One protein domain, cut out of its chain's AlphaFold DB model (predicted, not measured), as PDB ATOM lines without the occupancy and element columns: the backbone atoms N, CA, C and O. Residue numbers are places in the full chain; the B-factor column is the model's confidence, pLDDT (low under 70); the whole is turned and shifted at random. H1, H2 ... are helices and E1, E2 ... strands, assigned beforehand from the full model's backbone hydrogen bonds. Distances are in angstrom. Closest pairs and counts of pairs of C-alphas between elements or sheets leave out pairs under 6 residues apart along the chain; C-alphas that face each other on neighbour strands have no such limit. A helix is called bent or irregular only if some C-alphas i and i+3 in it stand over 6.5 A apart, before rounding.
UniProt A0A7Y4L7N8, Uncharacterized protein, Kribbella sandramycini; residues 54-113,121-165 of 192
ATOM      1  N   LEU A  54      -7.711  13.781 -17.569       48.53
ATOM      2  CA  LEU A  54      -8.006  14.503 -16.329       48.53
ATOM      3  C   LEU A  54      -8.545  15.907 -16.648       48.53
ATOM      4  O   LEU A  54      -7.773  16.827 -16.919       48.53
ATOM      5  N   VAL A  55      -9.865  16.086 -16.597       48.22
ATOM      6  CA  VAL A  55     -10.497  17.413 -16.606       48.22
ATOM      7  C   VAL A  55     -10.812  17.816 -15.162       48.22
ATOM      8  O   VAL A  55     -11.751  17.307 -14.562       48.22
ATOM      9  N   GLY A  56     -10.032  18.755 -14.616       44.00
ATOM     10  CA  GLY A  56     -10.345  19.477 -13.374       44.00
ATOM     11  C   GLY A  56      -9.733  18.901 -12.089       44.00
ATOM     12  O   GLY A  56      -9.651  17.696 -11.894       44.00
ATOM     13  N   ALA A  57      -9.300  19.784 -11.184       42.59
ATOM     14  CA  ALA A  57      -8.687  19.461  -9.888       42.59
ATOM     15  C   ALA A  57      -9.712  19.016  -8.813       42.59
ATOM     16  O   ALA A  57      -9.609  19.406  -7.652       42.59
ATOM     17  N   GLY A  58     -10.710  18.225  -9.209       53.97
ATOM     18  CA  GLY A  58     -11.742  17.634  -8.355       53.97
ATOM     19  C   GLY A  58     -11.978  16.173  -8.740       53.97
ATOM     20  O   GLY A  58     -11.434  15.701  -9.738       53.97
ATOM     21  N   THR A  59     -12.758  15.429  -7.950       60.78
ATOM     22  CA  THR A  59     -13.181  14.077  -8.346       60.78
ATOM     23  C   THR A  59     -13.946  14.169  -9.669       60.78
ATOM     24  O   THR A  59     -14.943  14.891  -9.720       60.78
ATOM     25  N   PRO A  60     -13.482  13.511 -10.745       68.06
ATOM     26  CA  PRO A  60     -14.060  13.694 -12.067       68.06
ATOM     27  C   PRO A  60     -15.497  13.161 -12.100       68.06
ATOM     28  O   PRO A  60     -15.773  12.075 -11.594       68.06
ATOM     29  N   ALA A  61     -16.402  13.926 -12.714       82.62
ATOM     30  CA  ALA A  61     -17.817  13.571 -12.840       82.62
ATOM     31  C   ALA A  61     -18.034  12.299 -13.686       82.62
ATOM     32  O   ALA A  61     -19.029  11.593 -13.521       82.62
ATOM     33  N   TYR A  62     -17.071  11.972 -14.554       85.31
ATOM     34  CA  TYR A  62     -16.995  10.712 -15.282       85.31
ATOM     35  C   TYR A  62     -15.541  10.339 -15.610       85.31
ATOM     36  O   TYR A  62     -14.668  11.203 -15.693       85.31
ATOM     37  N   ALA A  63     -15.282   9.056 -15.843       86.38
ATOM     38  CA  ALA A  63     -14.045   8.536 -16.403       86.38
ATOM     39  C   ALA A  63     -14.349   7.322 -17.289       86.38
ATOM     40  O   ALA A  63     -15.155   6.466 -16.934       86.38
ATOM     41  N   VAL A  64     -13.692   7.250 -18.443       87.06
ATOM     42  CA  VAL A  64     -13.767   6.109 -19.359       87.06
ATOM     43  C   VAL A  64     -12.344   5.648 -19.624       87.06
ATOM     44  O   VAL A  64     -11.501   6.449 -20.024       87.06
ATOM     45  N   SER A  65     -12.063   4.369 -19.401       84.62
ATOM     46  CA  SER A  65     -10.759   3.772 -19.675       84.62
ATOM     47  C   SER A  65     -10.922   2.460 -20.433       84.62
ATOM     48  O   SER A  65     -11.817   1.661 -20.169       84.62
ATOM     49  N   ARG A  66     -10.058   2.236 -21.426       82.94
ATOM     50  CA  ARG A  66      -9.990   0.958 -22.138       82.94
ATOM     51  C   ARG A  66      -9.034   0.031 -21.395       82.94
ATOM     52  O   ARG A  66      -7.899   0.413 -21.119       82.94
ATOM     53  N   THR A  67      -9.493  -1.177 -21.108       82.06
ATOM     54  CA  THR A  67      -8.721  -2.250 -20.476       82.06
ATOM     55  C   THR A  67      -8.531  -3.401 -21.472       82.06
ATOM     56  O   THR A  67      -9.041  -3.348 -22.594       82.06
ATOM     57  N   ALA A  68      -7.762  -4.432 -21.109       77.38
ATOM     58  CA  ALA A  68      -7.602  -5.623 -21.952       77.38
ATOM     59  C   ALA A  68      -8.924  -6.405 -22.104       77.38
ATOM     60  O   ALA A  68      -9.217  -6.955 -23.168       77.38
ATOM     61  N   ASP A  69      -9.748  -6.388 -21.056       71.88
ATOM     62  CA  ASP A  69     -10.988  -7.166 -20.973       71.88
ATOM     63  C   ASP A  69     -12.218  -6.410 -21.498       71.88
ATOM     64  O   ASP A  69     -13.269  -7.008 -21.749       71.88
ATOM     65  N   GLY A  70     -12.102  -5.095 -21.708       83.94
ATOM     66  CA  GLY A  70     -13.194  -4.265 -22.201       83.94
ATOM     67  C   GLY A  70     -12.994  -2.776 -21.945       83.94
ATOM     68  O   GLY A  70     -11.949  -2.200 -22.249       83.94
ATOM     69  N   VAL A  71     -14.042  -2.127 -21.446       85.69
ATOM     70  CA  VAL A  71     -14.031  -0.704 -21.098       85.69
ATOM     71  C   VAL A  71     -14.593  -0.522 -19.699       85.69
ATOM     72  O   VAL A  71     -15.693  -0.977 -19.393       85.69
ATOM     73  N   THR A  72     -13.840   0.182 -18.865       85.31
ATOM     74  CA  THR A  72     -14.271   0.600 -17.537       85.31
ATOM     75  C   THR A  72     -14.864   1.996 -17.629       85.31
ATOM     76  O   THR A  72     -14.255   2.920 -18.175       85.31
ATOM     77  N   VAL A  73     -16.084   2.138 -17.120       85.62
ATOM     78  CA  VAL A  73     -16.826   3.394 -17.082       85.62
ATOM     79  C   VAL A  73     -17.136   3.715 -15.632       85.62
ATOM     80  O   VAL A  73     -17.752   2.933 -14.911       85.62
ATOM     81  N   ARG A  74     -16.725   4.901 -15.209       87.19
ATOM     82  CA  ARG A  74     -17.037   5.465 -13.906       87.19
ATOM     83  C   ARG A  74     -17.825   6.740 -14.121       87.19
ATOM     84  O   ARG A  74     -17.398   7.601 -14.881       87.19
ATOM     85  N   ILE A  75     -18.970   6.864 -13.470       87.19
ATOM     86  CA  ILE A  75     -19.831   8.042 -13.559       87.19
ATOM     87  C   ILE A  75     -20.241   8.379 -12.134       87.19
ATOM     88  O   ILE A  75     -20.760   7.539 -11.405       87.19
ATOM     89  N   SER A  76     -19.942   9.601 -11.721       84.94
ATOM     90  CA  SER A  76     -20.267  10.124 -10.394       84.94
ATOM     91  C   SER A  76     -21.372  11.175 -10.443       84.94
ATOM     92  O   SER A  76     -21.926  11.493  -9.399       84.94
ATOM     93  N   ASP A  77     -21.713  11.665 -11.638       85.12
ATOM     94  CA  ASP A  77     -22.768  12.648 -11.874       85.12
ATOM     95  C   ASP A  77     -23.592  12.255 -13.111       85.12
ATOM     96  O   ASP A  77     -23.025  11.904 -14.151       85.12
ATOM     97  N   LEU A  78     -24.924  12.313 -13.015       85.88
ATOM     98  CA  LEU A  78     -25.808  12.033 -14.149       85.88
ATOM     99  C   LEU A  78     -25.660  13.078 -15.263       85.88
ATOM    100  O   LEU A  78     -25.780  12.726 -16.437       85.88
ATOM    101  N   ASP A  79     -25.305  14.320 -14.928       86.75
ATOM    102  CA  ASP A  79     -25.089  15.383 -15.917       86.75
ATOM    103  C   ASP A  79     -23.863  15.104 -16.809       86.75
ATOM    104  O   ASP A  79     -23.727  15.641 -17.910       86.75
ATOM    105  N   ALA A  80     -22.972  14.207 -16.375       86.94
ATOM    106  CA  ALA A  80     -21.794  13.803 -17.130       86.94
ATOM    107  C   ALA A  80     -22.047  12.665 -18.138       86.94
ATOM    108  O   ALA A  80     -21.125  12.283 -18.869       86.94
ATOM    109  N   LEU A  81     -23.271  12.129 -18.219       87.19
ATOM    110  CA  LEU A  81     -23.608  11.015 -19.114       87.19
ATOM    111  C   LEU A  81     -23.341  11.333 -20.589       87.19
ATOM    112  O   LEU A  81     -22.834  10.483 -21.323       87.19
ATOM    113  N   ASP A  82     -23.622  12.555 -21.035       85.88
ATOM    114  CA  ASP A  82     -23.379  12.954 -22.424       85.88
ATOM    115  C   ASP A  82     -21.896  12.988 -22.769       85.88
ATOM    116  O   ASP A  82     -21.484  12.510 -23.832       85.88
ATOM    117  N   ALA A  83     -21.083  13.519 -21.855       86.25
ATOM    118  CA  ALA A  83     -19.640  13.575 -22.010       86.25
ATOM    119  C   ALA A  83     -19.031  12.162 -22.003       86.25
ATOM    120  O   ALA A  83     -18.200  11.845 -22.858       86.25
ATOM    121  N   ALA A  84     -19.511  11.284 -21.117       87.38
ATOM    122  CA  ALA A  84     -19.122   9.876 -21.086       87.38
ATOM    123  C   ALA A  84     -19.485   9.156 -22.396       87.38
ATOM    124  O   ALA A  84     -18.647   8.478 -22.990       87.38
ATOM    125  N   ASN A  85     -20.702   9.355 -22.909       88.12
ATOM    126  CA  ASN A  85     -21.149   8.778 -24.177       88.12
ATOM    127  C   ASN A  85     -20.366   9.289 -25.384       88.12
ATOM    128  O   ASN A  85     -20.077   8.525 -26.306       88.12
ATOM    129  N   ALA A  86     -20.034  10.579 -25.410       86.69
ATOM    130  CA  ALA A  86     -19.193  11.141 -26.455       86.69
ATOM    131  C   ALA A  86     -17.818  10.458 -26.473       86.69
ATOM    132  O   ALA A  86     -17.315  10.129 -27.549       86.69
ATOM    133  N   GLU A  87     -17.250  10.180 -25.301       86.75
ATOM    134  CA  GLU A  87     -15.969   9.489 -25.182       86.75
ATOM    135  C   GLU A  87     -16.062   8.009 -25.584       86.75
ATOM    136  O   GLU A  87     -15.253   7.536 -26.381       86.75
ATOM    137  N   LEU A  88     -17.104   7.291 -25.157       87.94
ATOM    138  CA  LEU A  88     -17.362   5.911 -25.593       87.94
ATOM    139  C   LEU A  88     -17.474   5.794 -27.122       87.94
ATOM    140  O   LEU A  88     -16.905   4.879 -27.726       87.94
ATOM    141  N   ARG A  89     -18.132   6.766 -27.772       87.88
ATOM    142  CA  ARG A  89     -18.208   6.850 -29.240       87.88
ATOM    143  C   ARG A  89     -16.860   7.149 -29.880       87.88
ATOM    144  O   ARG A  89     -16.540   6.538 -30.895       87.88
ATOM    145  N   ARG A  90     -16.066   8.060 -29.305       85.56
ATOM    146  CA  ARG A  90     -14.703   8.354 -29.784       85.56
ATOM    147  C   ARG A  90     -13.807   7.122 -29.732       85.56
ATOM    148  O   ARG A  90     -13.006   6.922 -30.637       85.56
ATOM    149  N   LEU A  91     -13.987   6.271 -28.722       85.56
ATOM    150  CA  LEU A  91     -13.284   4.993 -28.604       85.56
ATOM    151  C   LEU A  91     -13.807   3.919 -29.577       85.56
ATOM    152  O   LEU A  91     -13.183   2.863 -29.702       85.56
ATOM    153  N   GLY A  92     -14.924   4.161 -30.272       86.50
ATOM    154  CA  GLY A  92     -15.530   3.212 -31.210       86.50
ATOM    155  C   GLY A  92     -16.120   1.984 -30.521       86.50
ATOM    156  O   GLY A  92     -16.128   0.894 -31.088       86.50
ATOM    157  N   VAL A  93     -16.551   2.136 -29.270       87.69
ATOM    158  CA  VAL A  93     -17.032   1.036 -28.436       87.69
ATOM    159  C   VAL A  93     -18.563   1.013 -28.485       87.69
ATOM    160  O   VAL A  93     -19.176   2.063 -28.288       87.69
ATOM    161  N   PRO A  94     -19.211  -0.146 -28.715       86.62
ATOM    162  CA  PRO A  94     -20.669  -0.257 -28.747       86.62
ATOM    163  C   PRO A  94     -21.248  -0.299 -27.322       86.62
ATOM    164  O   PRO A  94     -21.934  -1.245 -26.940       86.62
ATOM    165  N   VAL A  95     -20.935   0.713 -26.516       87.56
ATOM    166  CA  VAL A  95     -21.427   0.893 -25.147       87.56
ATOM    167  C   VAL A  95     -22.088   2.264 -25.063       87.56
ATOM    168  O   VAL A  95     -21.536   3.251 -25.552       87.56
ATOM    169  N   VAL A  96     -23.265   2.332 -24.448       88.94
ATOM    170  CA  VAL A  96     -24.004   3.584 -24.244       88.94
ATOM    171  C   VAL A  96     -24.482   3.659 -22.802       88.94
ATOM    172  O   VAL A  96     -25.138   2.742 -22.318       88.94
ATOM    173  N   ALA A  97     -24.167   4.758 -22.125       88.75
ATOM    174  CA  ALA A  97     -24.666   5.079 -20.798       88.75
ATOM    175  C   ALA A  97     -25.947   5.918 -20.898       88.75
ATOM    176  O   ALA A  97     -26.033   6.844 -21.699       88.75
ATOM    177  N   VAL A  98     -26.961   5.611 -20.103       87.19
ATOM    178  CA  VAL A  98     -28.269   6.277 -20.157       87.19
ATOM    179  C   VAL A  98     -28.837   6.418 -18.754       87.19
ATOM    180  O   VAL A  98     -28.627   5.531 -17.923       87.19
ATOM    181  N   PRO A  99     -29.568   7.506 -18.470       87.62
ATOM    182  CA  PRO A  99     -30.235   7.643 -17.191       87.62
ATOM    183  C   PRO A  99     -31.376   6.623 -17.111       87.62
ATOM    184  O   PRO A  99     -32.134   6.428 -18.067       87.62
ATOM    185  N   ARG A 100     -31.496   5.957 -15.964       83.12
ATOM    186  CA  ARG A 100     -32.576   5.016 -15.692       83.12
ATOM    187  C   ARG A 100     -33.817   5.794 -15.271       83.12
ATOM    188  O   ARG A 100     -33.845   6.414 -14.213       83.12
ATOM    189  N   THR A 101     -34.852   5.742 -16.098       77.38
ATOM    190  CA  THR A 101     -36.188   6.237 -15.752       77.38
ATOM    191  C   THR A 101     -36.970   5.151 -15.010       77.38
ATOM    192  O   THR A 101     -36.684   3.955 -15.145       77.38
ATOM    193  N   THR A 102     -37.977   5.545 -14.228       69.44
ATOM    194  CA  THR A 102     -38.879   4.610 -13.528       69.44
ATOM    195  C   THR A 102     -39.537   3.618 -14.485       69.44
ATOM    196  O   THR A 102     -39.715   2.451 -14.137       69.44
ATOM    197  N   ASP A 103     -39.801   4.063 -15.712       66.00
ATOM    198  CA  ASP A 103     -40.507   3.311 -16.750       66.00
ATOM    199  C   ASP A 103     -39.631   2.235 -17.411       66.00
ATOM    200  O   ASP A 103     -40.135   1.338 -18.080       66.00
ATOM    201  N   CYS A 104     -38.311   2.282 -17.207       67.88
ATOM    202  CA  CYS A 104     -37.378   1.291 -17.734       67.88
ATOM    203  C   CYS A 104     -37.097   0.127 -16.770       67.88
ATOM    204  O   CYS A 104     -36.319  -0.761 -17.117       67.88
ATOM    205  N   ARG A 105     -37.652   0.104 -15.548       59.66
ATOM    206  CA  ARG A 105     -37.219  -0.845 -14.500       59.66
ATOM    207  C   ARG A 105     -37.310  -2.323 -14.896       59.66
ATOM    208  O   ARG A 105     -36.465  -3.088 -14.445       59.66
ATOM    209  N   GLU A 106     -38.244  -2.697 -15.767       56.69
ATOM    210  CA  GLU A 106     -38.489  -4.092 -16.166       56.69
ATOM    211  C   GLU A 106     -37.457  -4.656 -17.157       56.69
ATOM    212  O   GLU A 106     -37.321  -5.869 -17.284       56.69
ATOM    213  N   THR A 107     -36.699  -3.803 -17.858       55.69
ATOM    214  CA  THR A 107     -35.729  -4.261 -18.874       55.69
ATOM    215  C   THR A 107     -34.337  -4.530 -18.290       55.69
ATOM    216  O   THR A 107     -33.555  -5.292 -18.859       55.69
ATOM    217  N   PHE A 108     -34.019  -3.936 -17.136       54.75
ATOM    218  CA  PHE A 108     -32.722  -4.071 -16.470       54.75
ATOM    219  C   PHE A 108     -32.847  -5.082 -15.343       54.75
ATOM    220  O   PHE A 108     -33.117  -4.729 -14.196       54.75
ATOM    221  N   VAL A 109     -32.646  -6.356 -15.674       51.94
ATOM    222  CA  VAL A 109     -32.384  -7.361 -14.649       51.94
ATOM    223  C   VAL A 109     -30.952  -7.120 -14.185       51.94
ATOM    224  O   VAL A 109     -30.006  -7.491 -14.877       51.94
ATOM    225  N   THR A 110     -30.782  -6.460 -13.038       48.34
ATOM    226  CA  THR A 110     -29.551  -6.593 -12.257       48.34
ATOM    227  C   THR A 110     -29.377  -8.084 -12.026       48.34
ATOM    228  O   THR A 110     -30.172  -8.687 -11.306       48.34
ATOM    229  N   SER A 111     -28.415  -8.694 -12.721       46.09
ATOM    230  CA  SER A 111     -28.114 -10.122 -12.620       46.09
ATOM    231  C   SER A 111     -27.434 -10.386 -11.278       46.09
ATOM    232  O   SER A 111     -26.250 -10.670 -11.181       46.09
ATOM    233  N   SER A 112     -28.184 -10.195 -10.202       46.62
ATOM    234  CA  SER A 112     -27.835 -10.625  -8.864       46.62
ATOM    235  C   SER A 112     -28.341 -12.059  -8.727       46.62
ATOM    236  O   SER A 112     -29.483 -12.283  -8.336       46.62
ATOM    237  N   ASN A 113     -27.462 -13.009  -9.059       43.81
ATOM    238  CA  ASN A 113     -27.473 -14.420  -8.634       43.81
ATOM    239  C   ASN A 113     -28.156 -15.493  -9.501       43.81
ATOM    240  O   ASN A 113     -28.359 -16.589  -8.985       43.81
ATOM    241  N   ALA A 121     -21.508 -10.260 -19.308       48.09
ATOM    242  CA  ALA A 121     -21.101  -9.185 -18.406       48.09
ATOM    243  C   ALA A 121     -21.647  -9.298 -16.975       48.09
ATOM    244  O   ALA A 121     -22.628  -8.636 -16.629       48.09
ATOM    245  N   ASP A 122     -20.963 -10.066 -16.125       43.34
ATOM    246  CA  ASP A 122     -21.099  -9.856 -14.687       43.34
ATOM    247  C   ASP A 122     -20.710  -8.398 -14.392       43.34
ATOM    248  O   ASP A 122     -19.594  -7.987 -14.735       43.34
ATOM    249  N   PRO A 123     -21.600  -7.577 -13.804       47.72
ATOM    250  CA  PRO A 123     -21.211  -6.270 -13.314       47.72
ATOM    251  C   PRO A 123     -20.214  -6.474 -12.173       47.72
ATOM    252  O   PRO A 123     -20.584  -6.664 -11.016       47.72
ATOM    253  N   VAL A 124     -18.922  -6.446 -12.496       44.09
ATOM    254  CA  VAL A 124     -17.856  -6.400 -11.493       44.09
ATOM    255  C   VAL A 124     -17.833  -4.976 -10.939       44.09
ATOM    256  O   VAL A 124     -17.107  -4.113 -11.425       44.09
ATOM    257  N   GLY A 125     -18.715  -4.717  -9.973       44.00
ATOM    258  CA  GLY A 125     -18.815  -3.439  -9.274       44.00
ATOM    259  C   GLY A 125     -20.244  -3.097  -8.863       44.00
ATOM    260  O   GLY A 125     -21.094  -2.833  -9.706       44.00
ATOM    261  N   ALA A 126     -20.499  -3.057  -7.555       48.75
ATOM    262  CA  ALA A 126     -21.624  -2.316  -6.993       48.75
ATOM    263  C   ALA A 126     -21.128  -0.897  -6.665       48.75
ATOM    264  O   ALA A 126     -20.248  -0.738  -5.818       48.75
ATOM    265  N   GLY A 127     -21.651   0.131  -7.343       64.06
ATOM    266  CA  GLY A 127     -21.309   1.532  -7.064       64.06
ATOM    267  C   GLY A 127     -21.240   2.430  -8.302       64.06
ATOM    268  O   GLY A 127     -21.896   2.183  -9.309       64.06
ATOM    269  N   SER A 128     -20.424   3.484  -8.214       70.44
ATOM    270  CA  SER A 128     -20.236   4.504  -9.262       70.44
ATOM    271  C   SER A 128     -19.327   4.065 -10.417       70.44
ATOM    272  O   SER A 128     -18.953   4.886 -11.253       70.44
ATOM    273  N   GLU A 129     -18.889   2.807 -10.427       78.62
ATOM    274  CA  GLU A 129     -17.927   2.256 -11.380       78.62
ATOM    275  C   GLU A 129     -18.386   0.883 -11.850       78.62
ATOM    276  O   GLU A 129     -18.751   0.029 -11.045       78.62
ATOM    277  N   VAL A 130     -18.360   0.694 -13.166       79.69
ATOM    278  CA  VAL A 130     -18.783  -0.529 -13.832       79.69
ATOM    279  C   VAL A 130     -17.822  -0.827 -14.974       79.69
ATOM    280  O   VAL A 130     -17.510   0.036 -15.797       79.69
ATOM    281  N   THR A 131     -17.373  -2.077 -15.051       80.44
ATOM    282  CA  THR A 131     -16.570  -2.558 -16.176       80.44
ATOM    283  C   THR A 131     -17.446  -3.349 -17.134       80.44
ATOM    284  O   THR A 131     -18.013  -4.375 -16.770       80.44
ATOM    285  N   ALA A 132     -17.561  -2.869 -18.370       80.56
ATOM    286  CA  ALA A 132     -18.256  -3.556 -19.447       80.56
ATOM    287  C   ALA A 132     -17.244  -4.385 -20.246       80.56
ATOM    288  O   ALA A 132     -16.386  -3.825 -20.938       80.56
ATOM    289  N   SER A 133     -17.348  -5.715 -20.185       79.00
ATOM    290  CA  SER A 133     -16.585  -6.567 -21.098       79.00
ATOM    291  C   SER A 133     -17.205  -6.526 -22.491       79.00
ATOM    292  O   SER A 133     -18.422  -6.620 -22.657       79.00
ATOM    293  N   ILE A 134     -16.349  -6.351 -23.497       79.44
ATOM    294  CA  ILE A 134     -16.754  -6.280 -24.910       79.44
ATOM    295  C   ILE A 134     -16.459  -7.616 -25.614       79.44
ATOM    296  O   ILE A 134     -16.884  -7.853 -26.747       79.44
ATOM    297  N   GLN A 135     -15.734  -8.516 -24.948       78.12
ATOM    298  CA  GLN A 135     -15.371  -9.811 -25.504       78.12
ATOM    299  C   GLN A 135     -16.621 -10.690 -25.646       78.12
ATOM    300  O   GLN A 135     -17.438 -10.784 -24.735       78.12
ATOM    301  N   GLY A 136     -16.795 -11.311 -26.814       76.88
ATOM    302  CA  GLY A 136     -17.945 -12.180 -27.084       76.88
ATOM    303  C   GLY A 136     -19.259 -11.453 -27.397       76.88
ATOM    304  O   GLY A 136     -20.278 -12.115 -27.585       76.88
ATOM    305  N   LEU A 137     -19.263 -10.117 -27.513       77.12
ATOM    306  CA  LEU A 137     -20.459  -9.396 -27.947       77.12
ATOM    307  C   LEU A 137     -20.851  -9.808 -29.373       77.12
ATOM    308  O   LEU A 137     -20.030  -9.700 -30.292       77.12
ATOM    309  N   PRO A 138     -22.111 -10.227 -29.600       78.56
ATOM    310  CA  PRO A 138     -22.581 -10.496 -30.948       78.56
ATOM    311  C   PRO A 138     -22.454  -9.243 -31.819       78.56
ATOM    312  O   PRO A 138     -22.690  -8.122 -31.360       78.56
ATOM    313  N   VAL A 139     -22.119  -9.428 -33.095       80.19
ATOM    314  CA  VAL A 139     -22.022  -8.315 -34.046       80.19
ATOM    315  C   VAL A 139     -23.344  -7.542 -34.111       80.19
ATOM    316  O   VAL A 139     -24.423  -8.129 -34.194       80.19
ATOM    317  N   GLY A 140     -23.259  -6.211 -34.039       82.88
ATOM    318  CA  GLY A 140     -24.432  -5.330 -34.023       82.88
ATOM    319  C   GLY A 140     -25.175  -5.252 -32.682       82.88
ATOM    320  O   GLY A 140     -26.236  -4.628 -32.620       82.88
ATOM    321  N   SER A 141     -24.641  -5.855 -31.616       83.00
ATOM    322  CA  SER A 141     -25.136  -5.653 -30.253       83.00
ATOM    323  C   SER A 141     -24.507  -4.416 -29.612       83.00
ATOM    324  O   SER A 141     -23.333  -4.123 -29.827       83.00
ATOM    325  N   THR A 142     -25.286  -3.710 -28.796       85.19
ATOM    326  CA  THR A 142     -24.834  -2.583 -27.971       85.19
ATOM    327  C   THR A 142     -25.056  -2.917 -26.502       85.19
ATOM    328  O   THR A 142     -26.134  -3.379 -26.125       85.19
ATOM    329  N   VAL A 143     -24.043  -2.686 -25.672       87.00
ATOM    330  CA  VAL A 143     -24.160  -2.774 -24.214       87.00
ATOM    331  C   VAL A 143     -24.728  -1.464 -23.697       87.00
ATOM    332  O   VAL A 143     -24.248  -0.385 -24.044       87.00
ATOM    333  N   VAL A 144     -25.749  -1.551 -22.855       86.50
ATOM    334  CA  VAL A 144     -26.361  -0.378 -22.235       86.50
ATOM    335  C   VAL A 144     -25.964  -0.341 -20.764       86.50
ATOM    336  O   VAL A 144     -26.111  -1.337 -20.060       86.50
ATOM    337  N   ILE A 145     -25.463   0.800 -20.304       87.25
ATOM    338  CA  ILE A 145     -25.184   1.075 -18.894       87.25
ATOM    339  C   ILE A 145     -26.294   1.995 -18.389       87.25
ATOM    340  O   ILE A 145     -26.400   3.138 -18.828       87.25
ATOM    341  N   ALA A 146     -27.137   1.505 -17.490       87.00
ATOM    342  CA  ALA A 146     -28.145   2.314 -16.823       87.00
ATOM    343  C   ALA A 146     -27.541   2.986 -15.586       87.00
ATOM    344  O   ALA A 146     -27.009   2.306 -14.708       87.00
ATOM    345  N   ALA A 147     -27.652   4.310 -15.525       87.69
ATOM    346  CA  ALA A 147     -27.244   5.124 -14.389       87.69
ATOM    347  C   ALA A 147     -28.476   5.605 -13.609       87.69
ATOM    348  O   ALA A 147     -29.372   6.221 -14.183       87.69
ATOM    349  N   GLU A 148     -28.532   5.331 -12.311       86.19
ATOM    350  CA  GLU A 148     -29.606   5.745 -11.399       86.19
ATOM    351  C   GLU A 148     -28.992   6.558 -10.258       86.19
ATOM    352  O   GLU A 148     -27.934   6.204  -9.747       86.19
ATOM    353  N   GLN A 149     -29.627   7.660  -9.862       85.19
ATOM    354  CA  GLN A 149     -29.180   8.425  -8.701       85.19
ATOM    355  C   GLN A 149     -29.862   7.896  -7.437       85.19
ATOM    356  O   GLN A 149     -31.086   7.907  -7.334       85.19
ATOM    357  N   GLU A 150     -29.058   7.451  -6.474       82.50
ATOM    358  CA  GLU A 150     -29.490   7.009  -5.150       82.50
ATOM    359  C   GLU A 150     -28.853   7.925  -4.093       82.50
ATOM    360  O   GLU A 150     -27.686   7.779  -3.715       82.50
ATOM    361  N   GLY A 151     -29.615   8.928  -3.647       85.44
ATOM    362  CA  GLY A 151     -29.109   9.981  -2.765       85.44
ATOM    363  C   GLY A 151     -27.975  10.777  -3.423       85.44
ATOM    364  O   GLY A 151     -28.132  11.297  -4.526       85.44
ATOM    365  N   ASP A 152     -26.819  10.833  -2.759       80.62
ATOM    366  CA  ASP A 152     -25.624  11.550  -3.234       80.62
ATOM    367  C   ASP A 152     -24.711  10.693  -4.129       80.62
ATOM    368  O   ASP A 152     -23.555  11.043  -4.377       80.62
ATOM    369  N   ARG A 153     -25.178   9.518  -4.562       81.31
ATOM    370  CA  ARG A 153     -24.379   8.575  -5.349       81.31
ATOM    371  C   ARG A 153     -25.095   8.200  -6.634       81.31
ATOM    372  O   ARG A 153     -26.316   8.100  -6.681       81.31
ATOM    373  N   VAL A 154     -24.304   7.936  -7.666       84.31
ATOM    374  CA  VAL A 154     -24.781   7.324  -8.904       84.31
ATOM    375  C   VAL A 154     -24.501   5.829  -8.833       84.31
ATOM    376  O   VAL A 154     -23.362   5.408  -8.632       84.31
ATOM    377  N   LEU A 155     -25.554   5.036  -8.982       84.62
ATOM    378  CA  LEU A 155     -25.496   3.602  -9.186       84.62
ATOM    379  C   LEU A 155     -25.446   3.314 -10.678       84.62
ATOM    380  O   LEU A 155     -26.270   3.807 -11.448       84.62
ATOM    381  N   LEU A 156     -24.501   2.473 -11.077       83.44
ATOM    382  CA  LEU A 156     -24.396   1.984 -12.442       83.44
ATOM    383  C   LEU A 156     -24.809   0.514 -12.503       83.44
ATOM    384  O   LEU A 156     -24.442  -0.290 -11.650       83.44
ATOM    385  N   SER A 157     -25.570   0.160 -13.534       81.62
ATOM    386  CA  SER A 157     -26.025  -1.206 -13.790       81.62
ATOM    387  C   SER A 157     -25.864  -1.555 -15.267       81.62
ATOM    388  O   SER A 157     -26.159  -0.748 -16.148       81.62
ATOM    389  N   LEU A 158     -25.365  -2.758 -15.551       79.00
ATOM    390  CA  LEU A 158     -25.242  -3.278 -16.914       79.00
ATOM    391  C   LEU A 158     -26.555  -3.923 -17.346       79.00
ATOM    392  O   LEU A 158     -27.103  -4.775 -16.649       79.00
ATOM    393  N   ALA A 159     -27.042  -3.532 -18.516       74.81
ATOM    394  CA  ALA A 159     -28.130  -4.219 -19.192       74.81
ATOM    395  C   ALA A 159     -27.594  -5.366 -20.047       74.81
ATOM    396  O   ALA A 159     -26.454  -5.340 -20.522       74.81
ATOM    397  N   LYS A 160     -28.477  -6.320 -20.354       75.38
ATOM    398  CA  LYS A 160     -28.204  -7.308 -21.398       75.38
ATOM    399  C   LYS A 160     -27.947  -6.598 -22.745       75.38
ATOM    400  O   LYS A 160     -28.616  -5.605 -23.036       75.38
ATOM    401  N   PRO A 161     -27.014  -7.094 -23.581       79.94
ATOM    402  CA  PRO A 161     -26.740  -6.566 -24.902       79.94
ATOM    403  C   PRO A 161     -28.015  -6.528 -25.726       79.94
ATOM    404  O   PRO A 161     -28.699  -7.540 -25.894       79.94
ATOM    405  N   VAL A 162     -28.318  -5.356 -26.265       79.94
ATOM    406  CA  VAL A 162     -29.489  -5.151 -27.110       79.94
ATOM    407  C   VAL A 162     -29.032  -5.136 -28.559       79.94
ATOM    408  O   VAL A 162     -28.054  -4.472 -28.906       79.94
ATOM    409  N   ARG A 163     -29.735  -5.869 -29.426       79.06
ATOM    410  CA  ARG A 163     -29.548  -5.775 -30.878       79.06
ATOM    411  C   ARG A 163     -30.458  -4.689 -31.443       79.06
ATOM    412  O   ARG A 163     -31.657  -4.688 -31.179       79.06
ATOM    413  N   GLY A 164     -29.905  -3.816 -32.280       74.06
ATOM    414  CA  GLY A 164     -30.681  -2.797 -32.989       74.06
ATOM    415  C   GLY A 164     -30.902  -1.512 -32.188       74.06
ATOM    416  O   GLY A 164     -29.987  -1.014 -31.537       74.06
ATOM    417  N   LYS A 165     -32.095  -0.912 -32.305       65.94
ATOM    418  CA  LYS A 165     -32.401   0.370 -31.654       65.94
ATOM    419  C   LYS A 165     -32.532   0.195 -30.144       65.94
ATOM    420  O   LYS A 165     -33.256  -0.675 -29.674       65.94
TER     421      LYS A 165
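This is residues 54 to 113 and 121 to 165 of the 192 residues of an uncharacterized protein of Kribbella sandramycini (UniProt A0A7Y4L7N8). What shape do these atoms make? Two small three-stranded sheets, E3 E5 E6 and E1 E2 E4, form a V: they come close along E4 and E6, and H1 fills the open side between E1 and E3. What is it built of? The printed part has 105 residues with one named helix and six named strands, in the order E1 E2 H1 E3 E4 E5 E6; the class is mixed, with 50 residues in named elements, under half. Sheet E3 E5 E6 is mixed and sheet E1 E2 E4 antiparallel, each in that order. How large is it? It is compact, with a radius of gyration of the C-alphas of 13.1 A and spans of 39 by 30 by 26 A.

Where is the sheet with the longest strand? E5, residues 141 to 150, runs 28.5 A from C-alpha 141 at (-25.136, -5.653, -30.253); E3 is residues 95 to 99, and E6 is residues 153 to 158, with C-alpha 158 at (-25.242, -3.278, -16.914). Where are the others? E1, residues 62 to 66, begins at (-16.995, 10.712, -15.282); E2 is residues 70 to 75, 16.4 A long, and E4 residues 129 to 133. H1, residues 78 to 90, spans 19.5 A and is irregular, with C-alphas 79 and 82 7.2 A apart.

How are the strands paired? E3 and E5 are parallel, with N 98 and O 145 at 2.8 A; E5 and E6 are an antiparallel hairpin, with N 148 and O 155 at 2.9 A. E1 and E2 are an antiparallel hairpin, with N 63 and O 74 at 2.7 A; E2 and E4 are antiparallel, with N 132 and O 71 at 2.8 A. Where is H1? It makes two layers, a helix on one face of a sheet, with each sheet: 8.2 A over E3 E5 E6, along E3 at 14 degrees on the local plane, and 8.4 A over E1 E2 E4, along E1 at 18 degrees on the local plane. Its closest C-alphas are Asn 85 to Val 96 of E3, 5.9 A, and Ala 80 to Tyr 62 of E1, 6.0 A; 7 of its 9 O i to N i+4 pairs are within hydrogen-bond range. Where do the sheets come close? The closest C-alphas of E4 and E6, Val 130 and Leu 156, are 6.3 A apart, while E1 and E3 are apart.

How far does it reach? The two C-alphas farthest apart, Ala 57 and Pro 138, are 39.2 A apart. Where is it cut? Residues 114 to 120, in the link from E3 to E4, are not printed, and C-alphas 113 and 121 are 12.8 A apart. Where is confidence low? Residues 54 to 60, 102 to 113, 121 to 127 and 165 are under 70; the printed part's mean pLDDT is 75.7.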